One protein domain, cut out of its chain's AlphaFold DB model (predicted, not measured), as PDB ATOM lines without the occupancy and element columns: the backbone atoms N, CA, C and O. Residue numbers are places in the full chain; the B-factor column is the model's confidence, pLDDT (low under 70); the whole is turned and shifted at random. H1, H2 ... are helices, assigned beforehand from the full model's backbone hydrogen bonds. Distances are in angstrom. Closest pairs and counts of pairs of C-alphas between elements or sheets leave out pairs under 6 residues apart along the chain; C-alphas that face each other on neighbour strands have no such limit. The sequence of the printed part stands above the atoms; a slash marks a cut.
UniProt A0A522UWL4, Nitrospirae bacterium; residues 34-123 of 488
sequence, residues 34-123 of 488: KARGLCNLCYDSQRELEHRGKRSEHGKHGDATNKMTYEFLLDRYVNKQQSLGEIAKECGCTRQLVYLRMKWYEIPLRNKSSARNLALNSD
ATOM      1  N   LYS A  34     211.742 176.475 160.230       78.69
ATOM      2  CA  LYS A  34     212.908 175.827 159.617       78.69
ATOM      3  C   LYS A  34     213.743 176.817 158.814       78.69
ATOM      4  O   LYS A  34     214.854 177.157 159.202       78.69
ATOM      5  N   ALA A  35     213.208 177.282 157.688       75.25
ATOM      6  CA  ALA A  35     213.849 178.238 156.785       75.25
ATOM      7  C   ALA A  35     212.795 178.897 155.878       75.25
ATOM      8  O   ALA A  35     211.659 178.433 155.814       75.25
ATOM      9  N   ARG A  36     213.169 179.977 155.169       75.38
ATOM     10  CA  ARG A  36     212.289 180.739 154.249       75.38
ATOM     11  C   ARG A  36     211.010 181.291 154.902       75.38
ATOM     12  O   ARG A  36     209.993 181.456 154.243       75.38
ATOM     13  N   GLY A  37     211.042 181.512 156.217       80.38
ATOM     14  CA  GLY A  37     209.862 181.929 156.974       80.38
ATOM     15  C   GLY A  37     208.785 180.844 157.104       80.38
ATOM     16  O   GLY A  37     207.666 181.166 157.473       80.38
ATOM     17  N   LEU A  38     209.084 179.570 156.823       85.25
ATOM     18  CA  LEU A  38     208.129 178.466 156.940       85.25
ATOM     19  C   LEU A  38     208.324 177.662 158.230       85.25
ATOM     20  O   LEU A  38     209.457 177.436 158.673       85.25
ATOM     21  N   CYS A  39     207.214 177.182 158.794       87.56
ATOM     22  CA  CYS A  39     207.231 176.139 159.816       87.56
ATOM     23  C   CYS A  39     207.759 174.818 159.230       87.56
ATOM     24  O   CYS A  39     207.754 174.628 158.012       87.56
ATOM     25  N   ASN A  40     208.215 173.902 160.087       83.94
ATOM     26  CA  ASN A  40     208.773 172.611 159.674       83.94
ATOM     27  C   ASN A  40     207.872 171.859 158.678       83.94
ATOM     28  O   ASN A  40     208.369 171.415 157.646       83.94
ATOM     29  N   LEU A  41     206.561 171.780 158.939       85.00
ATOM     30  CA  LEU A  41     205.612 171.071 158.070       85.00
ATOM     31  C   LEU A  41     205.471 171.725 156.693       85.00
ATOM     32  O   LEU A  41     205.590 171.053 155.670       85.00
ATOM     33  N   CYS A  42     205.264 173.045 156.650       85.69
ATOM     34  CA  CYS A  42     205.158 173.776 155.387       85.69
ATOM     35  C   CYS A  42     206.466 173.721 154.590       85.69
ATOM     36  O   CYS A  42     206.433 173.629 153.365       85.69
ATOM     37  N   TYR A  43     207.615 173.747 155.272       85.31
ATOM     38  CA  TYR A  43     208.919 173.616 154.629       85.31
ATOM     39  C   TYR A  43     209.093 172.241 153.975       85.31
ATOM     40  O   TYR A  43     209.512 172.163 152.819       85.31
ATOM     41  N   ASP A  44     208.769 171.162 154.690       81.31
ATOM     42  CA  ASP A  44     208.918 169.799 154.172       81.31
ATOM     43  C   ASP A  44     207.938 169.533 153.018       81.31
ATOM     44  O   ASP A  44     208.353 169.032 151.973       81.31
ATOM     45  N   SER A  45     206.689 169.997 153.132       80.88
ATOM     46  CA  SER A  45     205.696 169.941 152.049       80.88
ATOM     47  C   SER A  45     206.168 170.668 150.782       80.88
ATOM     48  O   SER A  45     206.146 170.109 149.683       80.88
ATOM     49  N   GLN A  46     206.693 171.893 150.916       81.38
ATOM     50  CA  GLN A  46     207.212 172.641 149.769       81.38
ATOM     51  C   GLN A  46     208.423 171.946 149.127       81.38
ATOM     52  O   GLN A  46     208.517 171.877 147.901       81.38
ATOM     53  N   ARG A  47     209.343 171.399 149.932       76.00
ATOM     54  CA  ARG A  47     210.496 170.638 149.424       76.00
ATOM     55  C   ARG A  47     210.059 169.415 148.631       76.00
ATOM     56  O   ARG A  47     210.645 169.128 147.589       76.00
ATOM     57  N   GLU A  48     209.048 168.694 149.101       71.38
ATOM     58  CA  GLU A  48     208.506 167.556 148.364       71.38
ATOM     59  C   GLU A  48     207.931 167.969 147.008       71.38
ATOM     60  O   GLU A  48     208.196 167.292 146.015       71.38
ATOM     61  N   LEU A  49     207.213 169.093 146.939       71.38
ATOM     62  CA  LEU A  49     206.699 169.635 145.678       71.38
ATOM     63  C   LEU A  49     207.832 170.011 144.706       71.38
ATOM     64  O   LEU A  49     207.781 169.633 143.538       71.38
ATOM     65  N   GLU A  50     208.893 170.677 145.183       68.44
ATOM     66  CA  GLU A  50     210.085 170.997 144.371       68.44
ATOM     67  C   GLU A  50     210.755 169.739 143.791       68.44
ATOM     68  O   GLU A  50     211.260 169.743 142.664       68.44
ATOM     69  N   HIS A  51     210.784 168.654 144.569       65.56
ATOM     70  CA  HIS A  51     211.388 167.394 144.150       65.56
ATOM     71  C   HIS A  51     210.539 166.627 143.127       65.56
ATOM     72  O   HIS A  51     211.125 165.928 142.303       65.56
ATOM     73  N   ARG A  52     209.207 166.781 143.144       61.25
ATOM     74  CA  ARG A  52     208.276 166.115 142.212       61.25
ATOM     75  C   ARG A  52     208.209 166.771 140.818       61.25
ATOM     76  O   ARG A  52     207.831 166.094 139.872       61.25
ATOM     77  N   GLY A  53     208.608 168.040 140.665       55.38
ATOM     78  CA  GLY A  53     208.489 168.787 139.397       55.38
ATOM     79  C   GLY A  53     207.061 169.293 139.108       55.38
ATOM     80  O   GLY A  53     206.137 169.026 139.876       55.38
ATOM     81  N   LYS A  54     206.864 170.059 138.016       48.97
ATOM     82  CA  LYS A  54     205.509 170.402 137.526       48.97
ATOM     83  C   LYS A  54     204.809 169.090 137.165       48.97
ATOM     84  O   LYS A  54     205.428 168.278 136.489       48.97
ATOM     85  N   ARG A  55     203.564 168.882 137.620       45.31
ATOM     86  CA  ARG A  55     202.758 167.686 137.309       45.31
ATOM     87  C   ARG A  55     202.746 167.457 135.790       45.31
ATOM     88  O   ARG A  55     201.975 168.108 135.096       45.31
ATOM     89  N   SER A  56     203.583 166.556 135.282       45.09
ATOM     90  CA  SER A  56     203.246 165.821 134.071       45.09
ATOM     91  C   SER A  56     202.109 164.868 134.435       45.09
ATOM     92  O   SER A  56     202.011 164.423 135.585       45.09
ATOM     93  N   GLU A  57     201.201 164.642 133.492       50.38
ATOM     94  CA  GLU A  57     200.082 163.704 133.610       50.38
ATOM     95  C   GLU A  57     200.542 162.430 134.326       50.38
ATOM     96  O   GLU A  57     201.590 161.868 133.999       50.38
ATOM     97  N   HIS A  58     199.820 162.028 135.376       48.97
ATOM     98  CA  HIS A  58     200.192 160.836 136.128       48.97
ATOM     99  C   HIS A  58     200.135 159.645 135.168       48.97
ATOM    100  O   HIS A  58     199.053 159.247 134.742       48.97
ATOM    101  N   GLY A  59     201.303 159.088 134.833       53.41
ATOM    102  CA  GLY A  59     201.390 157.766 134.221       53.41
ATOM    103  C   GLY A  59     200.656 156.743 135.089       53.41
ATOM    104  O   GLY A  59     200.453 156.952 136.292       53.41
ATOM    105  N   LYS A  60     200.225 155.642 134.477       49.53
ATOM    106  CA  LYS A  60     199.432 154.611 135.148       49.53
ATOM    107  C   LYS A  60     200.209 154.045 136.344       49.53
ATOM    108  O   LYS A  60     201.442 154.025 136.379       49.53
ATOM    109  N   HIS A  61     199.475 153.589 137.357       49.09
ATOM    110  CA  HIS A  61     200.052 153.006 138.567       49.09
ATOM    111  C   HIS A  61     201.023 151.866 138.188       49.09
ATOM    112  O   HIS A  61     200.606 150.877 137.601       49.09
ATOM    113  N   GLY A  62     202.316 152.010 138.507       60.97
ATOM    114  CA  GLY A  62     203.360 151.022 138.173       60.97
ATOM    115  C   GLY A  62     204.388 151.461 137.119       60.97
ATOM    116  O   GLY A  62     205.484 150.901 137.098       60.97
ATOM    117  N   ASP A  63     204.124 152.510 136.337       67.94
ATOM    118  CA  ASP A  63     205.017 152.946 135.246       67.94
ATOM    119  C   ASP A  63     206.423 153.338 135.727       67.94
ATOM    120  O   ASP A  63     207.430 152.941 135.139       67.94
ATOM    121  N   ALA A  64     206.523 154.082 136.833       70.50
ATOM    122  CA  ALA A  64     207.816 154.467 137.407       70.50
ATOM    123  C   ALA A  64     208.606 153.251 137.917       70.50
ATOM    124  O   ALA A  64     209.832 153.202 137.838       70.50
ATOM    125  N   THR A  65     207.893 152.259 138.443       74.56
ATOM    126  CA  THR A  65     208.466 151.044 139.015       74.56
ATOM    127  C   THR A  65     209.051 150.137 137.937       74.56
ATOM    128  O   THR A  65     210.155 149.631 138.113       74.56
ATOM    129  N   ASN A  66     208.342 149.995 136.816       78.88
ATOM    130  CA  ASN A  66     208.782 149.206 135.665       78.88
ATOM    131  C   ASN A  66     209.979 149.848 134.951       78.88
ATOM    132  O   ASN A  66     210.834 149.145 134.426       78.88
ATOM    133  N   LYS A  67     210.077 151.184 134.978       80.94
ATOM    134  CA  LYS A  67     211.226 151.925 134.435       80.94
ATOM    135  C   LYS A  67     212.496 151.786 135.281       80.94
ATOM    136  O   LYS A  67     213.593 151.815 134.738       80.94
ATOM    137  N   MET A  68     212.374 151.634 136.603       87.25
ATOM    138  CA  MET A  68     213.517 151.507 137.518       87.25
ATOM    139  C   MET A  68     214.020 150.058 137.608       87.25
ATOM    140  O   MET A  68     213.926 149.422 138.661       87.25
ATOM    141  N   THR A  69     214.555 149.537 136.505       91.00
ATOM    142  CA  THR A  69     215.288 148.260 136.483       91.00
ATOM    143  C   THR A  69     216.676 148.404 137.119       91.00
ATOM    144  O   THR A  69     217.166 149.522 137.318       91.00
ATOM    145  N   TYR A  70     217.322 147.275 137.438       90.62
ATOM    146  CA  TYR A  70     218.702 147.253 137.938       90.62
ATOM    147  C   TYR A  70     219.655 148.009 137.000       90.62
ATOM    148  O   TYR A  70     220.344 148.932 137.429       90.62
ATOM    149  N   GLU A  71     219.631 147.671 135.707       91.00
ATOM    150  CA  GLU A  71     220.495 148.269 134.683       91.00
ATOM    151  C   GLU A  71     220.262 149.772 134.533       91.00
ATOM    152  O   GLU A  71     221.216 150.547 134.468       91.00
ATOM    153  N   PHE A  72     218.997 150.203 134.548       93.25
ATOM    154  CA  PHE A  72     218.651 151.617 134.472       93.25
ATOM    155  C   PHE A  72     219.230 152.396 135.654       93.25
ATOM    156  O   PHE A  72     219.855 153.443 135.473       93.25
ATOM    157  N   LEU A  73     219.039 151.891 136.876       91.69
ATOM    158  CA  LEU A  73     219.549 152.547 138.076       91.69
ATOM    159  C   LEU A  73     221.078 152.537 138.114       91.69
ATOM    160  O   LEU A  73     221.666 153.543 138.510       91.69
ATOM    161  N   LEU A  74     221.718 151.455 137.668       91.38
ATOM    162  CA  LEU A  74     223.172 151.363 137.586       91.38
ATOM    163  C   LEU A  74     223.736 152.367 136.570       91.38
ATOM    164  O   LEU A  74     224.640 153.125 136.916       91.38
ATOM    165  N   ASP A  75     223.169 152.458 135.367       91.50
ATOM    166  CA  ASP A  75     223.591 153.439 134.360       91.50
ATOM    167  C   ASP A  75     223.398 154.878 134.855       91.50
ATOM    168  O   ASP A  75     224.331 155.682 134.876       91.50
ATOM    169  N   ARG A  76     222.189 155.215 135.313       91.38
ATOM    170  CA  ARG A  76     221.859 156.579 135.738       91.38
ATOM    171  C   ARG A  76     222.642 157.018 136.967       91.38
ATOM    172  O   ARG A  76     223.172 158.133 137.010       91.38
ATOM    173  N   TYR A  77     222.732 156.152 137.970       91.75
ATOM    174  CA  TYR A  77     223.431 156.460 139.204       91.75
ATOM    175  C   TYR A  77     224.943 156.298 139.036       91.75
ATOM    176  O   TYR A  77     225.683 157.245 139.267       91.75
ATOM    177  N   VAL A  78     225.456 155.142 138.644       86.19
ATOM    178  CA  VAL A  78     226.908 154.911 138.660       86.19
ATOM    179  C   VAL A  78     227.589 155.587 137.470       86.19
ATOM    180  O   VAL A  78     228.476 156.413 137.691       86.19
ATOM    181  N   ASN A  79     227.132 155.333 136.241       86.12
ATOM    182  CA  ASN A  79     227.816 155.817 135.034       86.12
ATOM    183  C   ASN A  79     227.565 157.307 134.781       86.12
ATOM    184  O   ASN A  79     228.500 158.087 134.614       86.12
ATOM    185  N   LYS A  80     226.297 157.733 134.807       87.44
ATOM    186  CA  LYS A  80     225.897 159.129 134.546       87.44
ATOM    187  C   LYS A  80     225.941 160.026 135.782       87.44
ATOM    188  O   LYS A  80     225.610 161.207 135.695       87.44
ATOM    189  N   GLN A  81     226.334 159.477 136.934       87.94
ATOM    190  CA  GLN A  81     226.536 160.199 138.195       87.94
ATOM    191  C   GLN A  81     225.331 161.033 138.664       87.94
ATOM    192  O   GLN A  81     225.478 161.947 139.481       87.94
ATOM    193  N   GLN A  82     224.115 160.700 138.220       87.44
ATOM    194  CA  GLN A  82     222.918 161.441 138.601       87.44
ATOM    195  C   GLN A  82     222.628 161.290 140.101       87.44
ATOM    196  O   GLN A  82     222.998 160.316 140.773       87.44
ATOM    197  N   SER A  83     221.967 162.291 140.665       88.12
ATOM    198  CA  SER A  83     221.410 162.250 142.011       88.12
ATOM    199  C   SER A  83     220.087 161.481 142.027       88.12
ATOM    200  O   SER A  83     219.342 161.470 141.052       88.12
ATOM    201  N   LEU A  84     219.719 160.919 143.184       88.94
ATOM    202  CA  LEU A  84     218.409 160.265 143.343       88.94
ATOM    203  C   LEU A  84     217.231 161.209 143.037       88.94
ATOM    204  O   LEU A  84     216.147 160.743 142.723       88.94
ATOM    205  N   GLY A  85     217.426 162.526 143.174       85.25
ATOM    206  CA  GLY A  85     216.403 163.516 142.839       85.25
ATOM    207  C   GLY A  85     216.241 163.724 141.334       85.25
ATOM    208  O   GLY A  85     215.126 163.935 140.880       85.25
ATOM    209  N   GLU A  86     217.323 163.646 140.559       85.56
ATOM    210  CA  GLU A  86     217.262 163.698 139.091       85.56
ATOM    211  C   GLU A  86     216.637 162.426 138.531       85.56
ATOM    212  O   GLU A  86     215.724 162.522 137.721       85.56
ATOM    213  N   ILE A  87     217.035 161.262 139.054       87.62
ATOM    214  CA  ILE A  87     216.420 159.975 138.702       87.62
ATOM    215  C   ILE A  87     214.922 159.998 139.033       87.62
ATOM    216  O   ILE A  87     214.097 159.584 138.227       87.62
ATOM    217  N   ALA A  88     214.546 160.538 140.195       86.25
ATOM    218  CA  ALA A  88     213.144 160.675 140.580       86.25
ATOM    219  C   ALA A  88     212.355 161.573 139.613       86.25
ATOM    220  O   ALA A  88     211.235 161.228 139.251       86.25
ATOM    221  N   LYS A  89     212.945 162.686 139.158       83.56
ATOM    222  CA  LYS A  89     212.336 163.560 138.144       83.56
ATOM    223  C   LYS A  89     212.205 162.860 136.790       83.56
ATOM    224  O   LYS A  89     211.147 162.950 136.184       83.56
ATOM    225  N   GLU A  90     213.242 162.150 136.347       84.00
ATOM    226  CA  GLU A  90     213.244 161.387 135.088       84.00
ATOM    227  C   GLU A  90     212.172 160.285 135.096       84.00
ATOM    228  O   GLU A  90     211.460 160.088 134.113       84.00
ATOM    229  N   CYS A  91     211.993 159.619 136.238       82.56
ATOM    230  CA  CYS A  91     210.983 158.579 136.424       82.56
ATOM    231  C   CYS A  91     209.591 159.112 136.809       82.56
ATOM    232  O   CYS A  91     208.662 158.313 136.929       82.56
ATOM    233  N   GLY A  92     209.428 160.420 137.045       79.00
ATOM    234  CA  GLY A  92     208.172 161.013 137.519       79.00
ATOM    235  C   GLY A  92     207.717 160.503 138.895       79.00
ATOM    236  O   GLY A  92     206.519 160.380 139.144       79.00
ATOM    237  N   CYS A  93     208.647 160.159 139.791       79.81
ATOM    238  CA  CYS A  93     208.351 159.560 141.095       79.81
ATOM    239  C   CYS A  93     208.995 160.310 142.270       79.81
ATOM    240  O   CYS A  93     209.656 161.334 142.113       79.81
ATOM    241  N   THR A  94     208.804 159.811 143.497       79.38
ATOM    242  CA  THR A  94     209.455 160.389 144.682       79.38
ATOM    243  C   THR A  94     210.898 159.907 144.815       79.38
ATOM    244  O   THR A  94     211.236 158.772 144.472       79.38
ATOM    245  N   ARG A  95     211.760 160.748 145.398       84.31
ATOM    246  CA  ARG A  95     213.145 160.383 145.746       84.31
ATOM    247  C   ARG A  95     213.199 159.162 146.674       84.31
ATOM    248  O   ARG A  95     214.121 158.355 146.581       84.31
ATOM    249  N   GLN A  96     212.223 159.039 147.573       85.38
ATOM    250  CA  GLN A  96     212.069 157.911 148.488       85.38
ATOM    251  C   GLN A  96     211.843 156.600 147.729       85.38
ATOM    252  O   GLN A  96     212.465 155.605 148.083       85.38
ATOM    253  N   LEU A  97     211.034 156.595 146.663       86.19
ATOM    254  CA  LEU A  97     210.821 155.389 145.861       86.19
ATOM    255  C   LEU A  97     212.113 154.932 145.171       86.19
ATOM    256  O   LEU A  97     212.445 153.750 145.229       86.19
ATOM    257  N   VAL A  98     212.883 155.868 144.604       88.19
ATOM    258  CA  VAL A  98     214.203 155.565 144.022       88.19
ATOM    259  C   VAL A  98     215.136 154.979 145.085       88.19
ATOM    260  O   VAL A  98     215.790 153.973 144.850       88.19
ATOM    261  N   TYR A  99     215.174 155.569 146.284       90.75
ATOM    262  CA  TYR A  99     215.979 155.057 147.398       90.75
ATOM    263  C   TYR A  99     215.596 153.624 147.798       90.75
ATOM    264  O   TYR A  99     216.481 152.799 148.021       90.75
ATOM    265  N   LEU A 100     214.298 153.319 147.876       90.88
ATOM    266  CA  LEU A 100     213.817 151.970 148.182       90.88
ATOM    267  C   LEU A 100     214.205 150.973 147.083       90.88
ATOM    268  O   LEU A 100     214.647 149.872 147.395       90.88
ATOM    269  N   ARG A 101     214.113 151.373 145.810       91.19
ATOM    270  CA  ARG A 101     214.532 150.544 144.669       91.19
ATOM    271  C   ARG A 101     216.034 150.277 144.662       91.19
ATOM    272  O   ARG A 101     216.431 149.130 144.514       91.19
ATOM    273  N   MET A 102     216.854 151.297 144.910       92.25
ATOM    274  CA  MET A 102     218.309 151.150 145.061       92.25
ATOM    275  C   MET A 102     218.667 150.136 146.153       92.25
ATOM    276  O   MET A 102     219.568 149.331 145.961       92.25
ATOM    277  N   LYS A 103     217.942 150.158 147.282       92.88
ATOM    278  CA  LYS A 103     218.121 149.188 148.369       92.88
ATOM    279  C   LYS A 103     217.720 147.771 147.979       92.88
ATOM    280  O   LYS A 103     218.444 146.852 148.325       92.88
ATOM    281  N   TRP A 104     216.589 147.601 147.295       91.75
ATOM    282  CA  TRP A 104     216.136 146.282 146.840       91.75
ATOM    283  C   TRP A 104     217.165 145.651 145.894       91.75
ATOM    284  O   TRP A 104     217.515 144.492 146.042       91.75
ATOM    285  N   TYR A 105     217.715 146.440 144.979       92.88
ATOM    286  CA  TYR A 105     218.756 145.996 144.052       92.88
ATOM    287  C   TYR A 105     220.178 145.989 144.634       92.88
ATOM    288  O   TYR A 105     221.130 145.790 143.885       92.88
ATOM    289  N   GLU A 106     220.336 146.267 145.931       92.38
ATOM    290  CA  GLU A 106     221.630 146.300 146.630       92.38
ATOM    291  C   GLU A 106     222.680 147.236 145.995       92.38
ATOM    292  O   GLU A 106     223.888 147.056 146.144       92.38
ATOM    293  N   ILE A 107     222.236 148.302 145.318       90.31
ATOM    294  CA  ILE A 107     223.134 149.283 144.700       90.31
ATOM    295  C   ILE A 107     223.705 150.199 145.801       90.31
ATOM    296  O   ILE A 107     222.938 150.884 146.496       90.31
ATOM    297  N   PRO A 108     225.040 150.279 145.968       88.75
ATOM    298  CA  PRO A 108     225.655 151.026 147.058       88.75
ATOM    299  C   PRO A 108     225.398 152.530 146.929       88.75
ATOM    300  O   PRO A 108     225.650 153.163 145.903       88.75
ATOM    301  N   LEU A 109     224.916 153.135 148.015       90.00
ATOM    302  CA  LEU A 109     224.615 154.562 148.059       90.00
ATOM    303  C   LEU A 109     225.873 155.388 148.343       90.00
ATOM    304  O   LEU A 109     226.616 155.135 149.291       90.00
ATOM    305  N   ARG A 110     226.054 156.464 147.577       90.00
ATOM    306  CA  ARG A 110     227.075 157.484 147.834       90.00
ATOM    307  C   ARG A 110     226.867 158.114 149.209       90.00
ATOM    308  O   ARG A 110     225.756 158.498 149.585       90.00
ATOM    309  N   ASN A 111     227.968 158.310 149.928       87.38
ATOM    310  CA  ASN A 111     227.965 159.087 151.162       87.38
ATOM    311  C   ASN A 111     227.740 160.592 150.884       87.38
ATOM    312  O   ASN A 111     227.823 161.068 149.747       87.38
ATOM    313  N   LYS A 112     227.460 161.367 151.943       78.56
ATOM    314  CA  LYS A 112     227.157 162.808 151.835       78.56
ATOM    315  C   LYS A 112     228.287 163.608 151.174       78.56
ATOM    316  O   LYS A 112     228.001 164.511 150.392       78.56
ATOM    317  N   SER A 113     229.544 163.285 151.474       75.94
ATOM    318  CA  SER A 113     230.718 163.987 150.940       75.94
ATOM    319  C   SER A 113     230.900 163.730 149.444       75.94
ATOM    320  O   SER A 113     231.057 164.672 148.675       75.94
ATOM    321  N   SER A 114     230.789 162.470 149.016       81.94
ATOM    322  CA  SER A 114     230.841 162.057 147.610       81.94
ATOM    323  C   SER A 114     229.718 162.709 146.797       81.94
ATOM    324  O   SER A 114     229.980 163.337 145.773       81.94
ATOM    325  N   ALA A 115     228.479 162.675 147.303       81.38
ATOM    326  CA  ALA A 115     227.349 163.338 146.655       81.38
ATOM    327  C   ALA A 115     227.545 164.862 146.543       81.38
ATOM    328  O   ALA A 115     227.208 165.452 145.518       81.38
ATOM    329  N   ARG A 116     228.116 165.503 147.575       77.94
ATOM    330  CA  ARG A 116     228.438 166.938 147.557       77.94
ATOM    331  C   ARG A 116     229.515 167.267 146.523       77.94
ATOM    332  O   ARG A 116     229.356 168.249 145.808       77.94
ATOM    333  N   ASN A 117     230.577 166.467 146.436       78.69
ATOM    334  CA  ASN A 117     231.652 166.673 145.465       78.69
ATOM    335  C   ASN A 117     231.147 166.542 144.024       78.69
ATOM    336  O   ASN A 117     231.459 167.395 143.205       78.69
ATOM    337  N   LEU A 118     230.308 165.543 143.734       79.88
ATOM    338  CA  LEU A 118     229.671 165.404 142.420       79.88
ATOM    339  C   LEU A 118     228.782 166.603 142.079       79.88
ATOM    340  O   LEU A 118     228.881 167.151 140.986       79.88
ATOM    341  N   ALA A 119     227.961 167.057 143.031       75.88
ATOM    342  CA  ALA A 119     227.111 168.227 142.830       75.88
ATOM    343  C   ALA A 119     227.933 169.498 142.543       75.88
ATOM    344  O   ALA A 119     227.583 170.248 141.635       75.88
ATOM    345  N   LEU A 120     229.037 169.705 143.273       73.38
ATOM    346  CA  LEU A 120     229.961 170.822 143.053       73.38
ATOM    347  C   LEU A 120     230.714 170.722 141.717       73.38
ATOM    348  O   LEU A 120     230.946 171.750 141.099       73.38
ATOM    349  N   ASN A 121     231.089 169.515 141.278       71.44
ATOM    350  CA  ASN A 121     231.781 169.290 140.002       71.44
ATOM    351  C   ASN A 121     230.852 169.450 138.790       71.44
ATOM    352  O   ASN A 121     231.312 169.756 137.700       71.44
ATOM    353  N   SER A 122     229.554 169.204 138.971       67.88
ATOM    354  CA  SER A 122     228.559 169.332 137.905       67.88
ATOM    355  C   SER A 122     228.062 170.769 137.679       67.88
ATOM    356  O   SER A 122     227.136 170.955 136.901       67.88
ATOM    357  N   ASP A 123     228.611 171.761 138.395       64.12
ATOM    358  CA  ASP A 123     228.165 173.166 138.407       64.12
ATOM    359  C   ASP A 123     226.660 173.351 138.729       64.12
ATOM    360  O   ASP A 123     226.082 174.396 138.467       64.12
TER     361      ASP A 123
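AT A GLANCE: This is residues 34 to 123 of the 488 residues of a protein of Nitrospirae bacterium (UniProt A0A522UWL4). The longest helix, H1, reaches like an arm away from a small core of three crossed helices, H3, H4 and H5, meeting H4 with its residues 51 to 52 alone. Short H2 is near H5, and H6 lies off to one side of the core, touching no helix. The 90 printed residues hold six named helices, H1 to H6 in chain order, and no named strand; the class is all helix. The whole is only just compact, close to loose, with a radius of gyration of the C-alphas of 14.4 A and spans of 41 by 36 by 23 A.

IN THESE COORDINATES: H1, residues 40 to 52, begins with C-alpha 40 at (208.773, 172.611, 159.674) and is 18.6 A long. H2 is residues 63 to 67, 6.3 A; H3 residues 70 to 79, 12.8 A; H4 residues 84 to 90, 9.8 A; H5 residues 95 to 104, 14.5 A. H6, residues 112 to 121, is 14.3 A long and ends with C-alpha 121 at (231.781, 169.290, 140.002).

HOW THE PARTS SIT: H1 touches H4 at a steep tilt of 50 degrees, the same way; their closest C-alphas, Arg 52 and Lys 89, are 6.3 A apart. H4, the hub, touches H5 at 71 degrees, only just about perpendicular, with C-alphas 88 and 95 closest at 5.2 A. H3 and H4 only just touch, with 3 pairs of C-alphas within 8 A, the closest Arg 76 and Ile 87 at 7.1 A. H2 and H3 meet only through their link. In each of the six helices every O i to N i+4 pair is within hydrogen-bond range.

THE WHOLE: The farthest C-alphas, Gly 37 and Glu 71, are 41.7 A apart. The printed part has no cut and no long link. Residues 50 to 63 and 122 to 123 have pLDDT under 70.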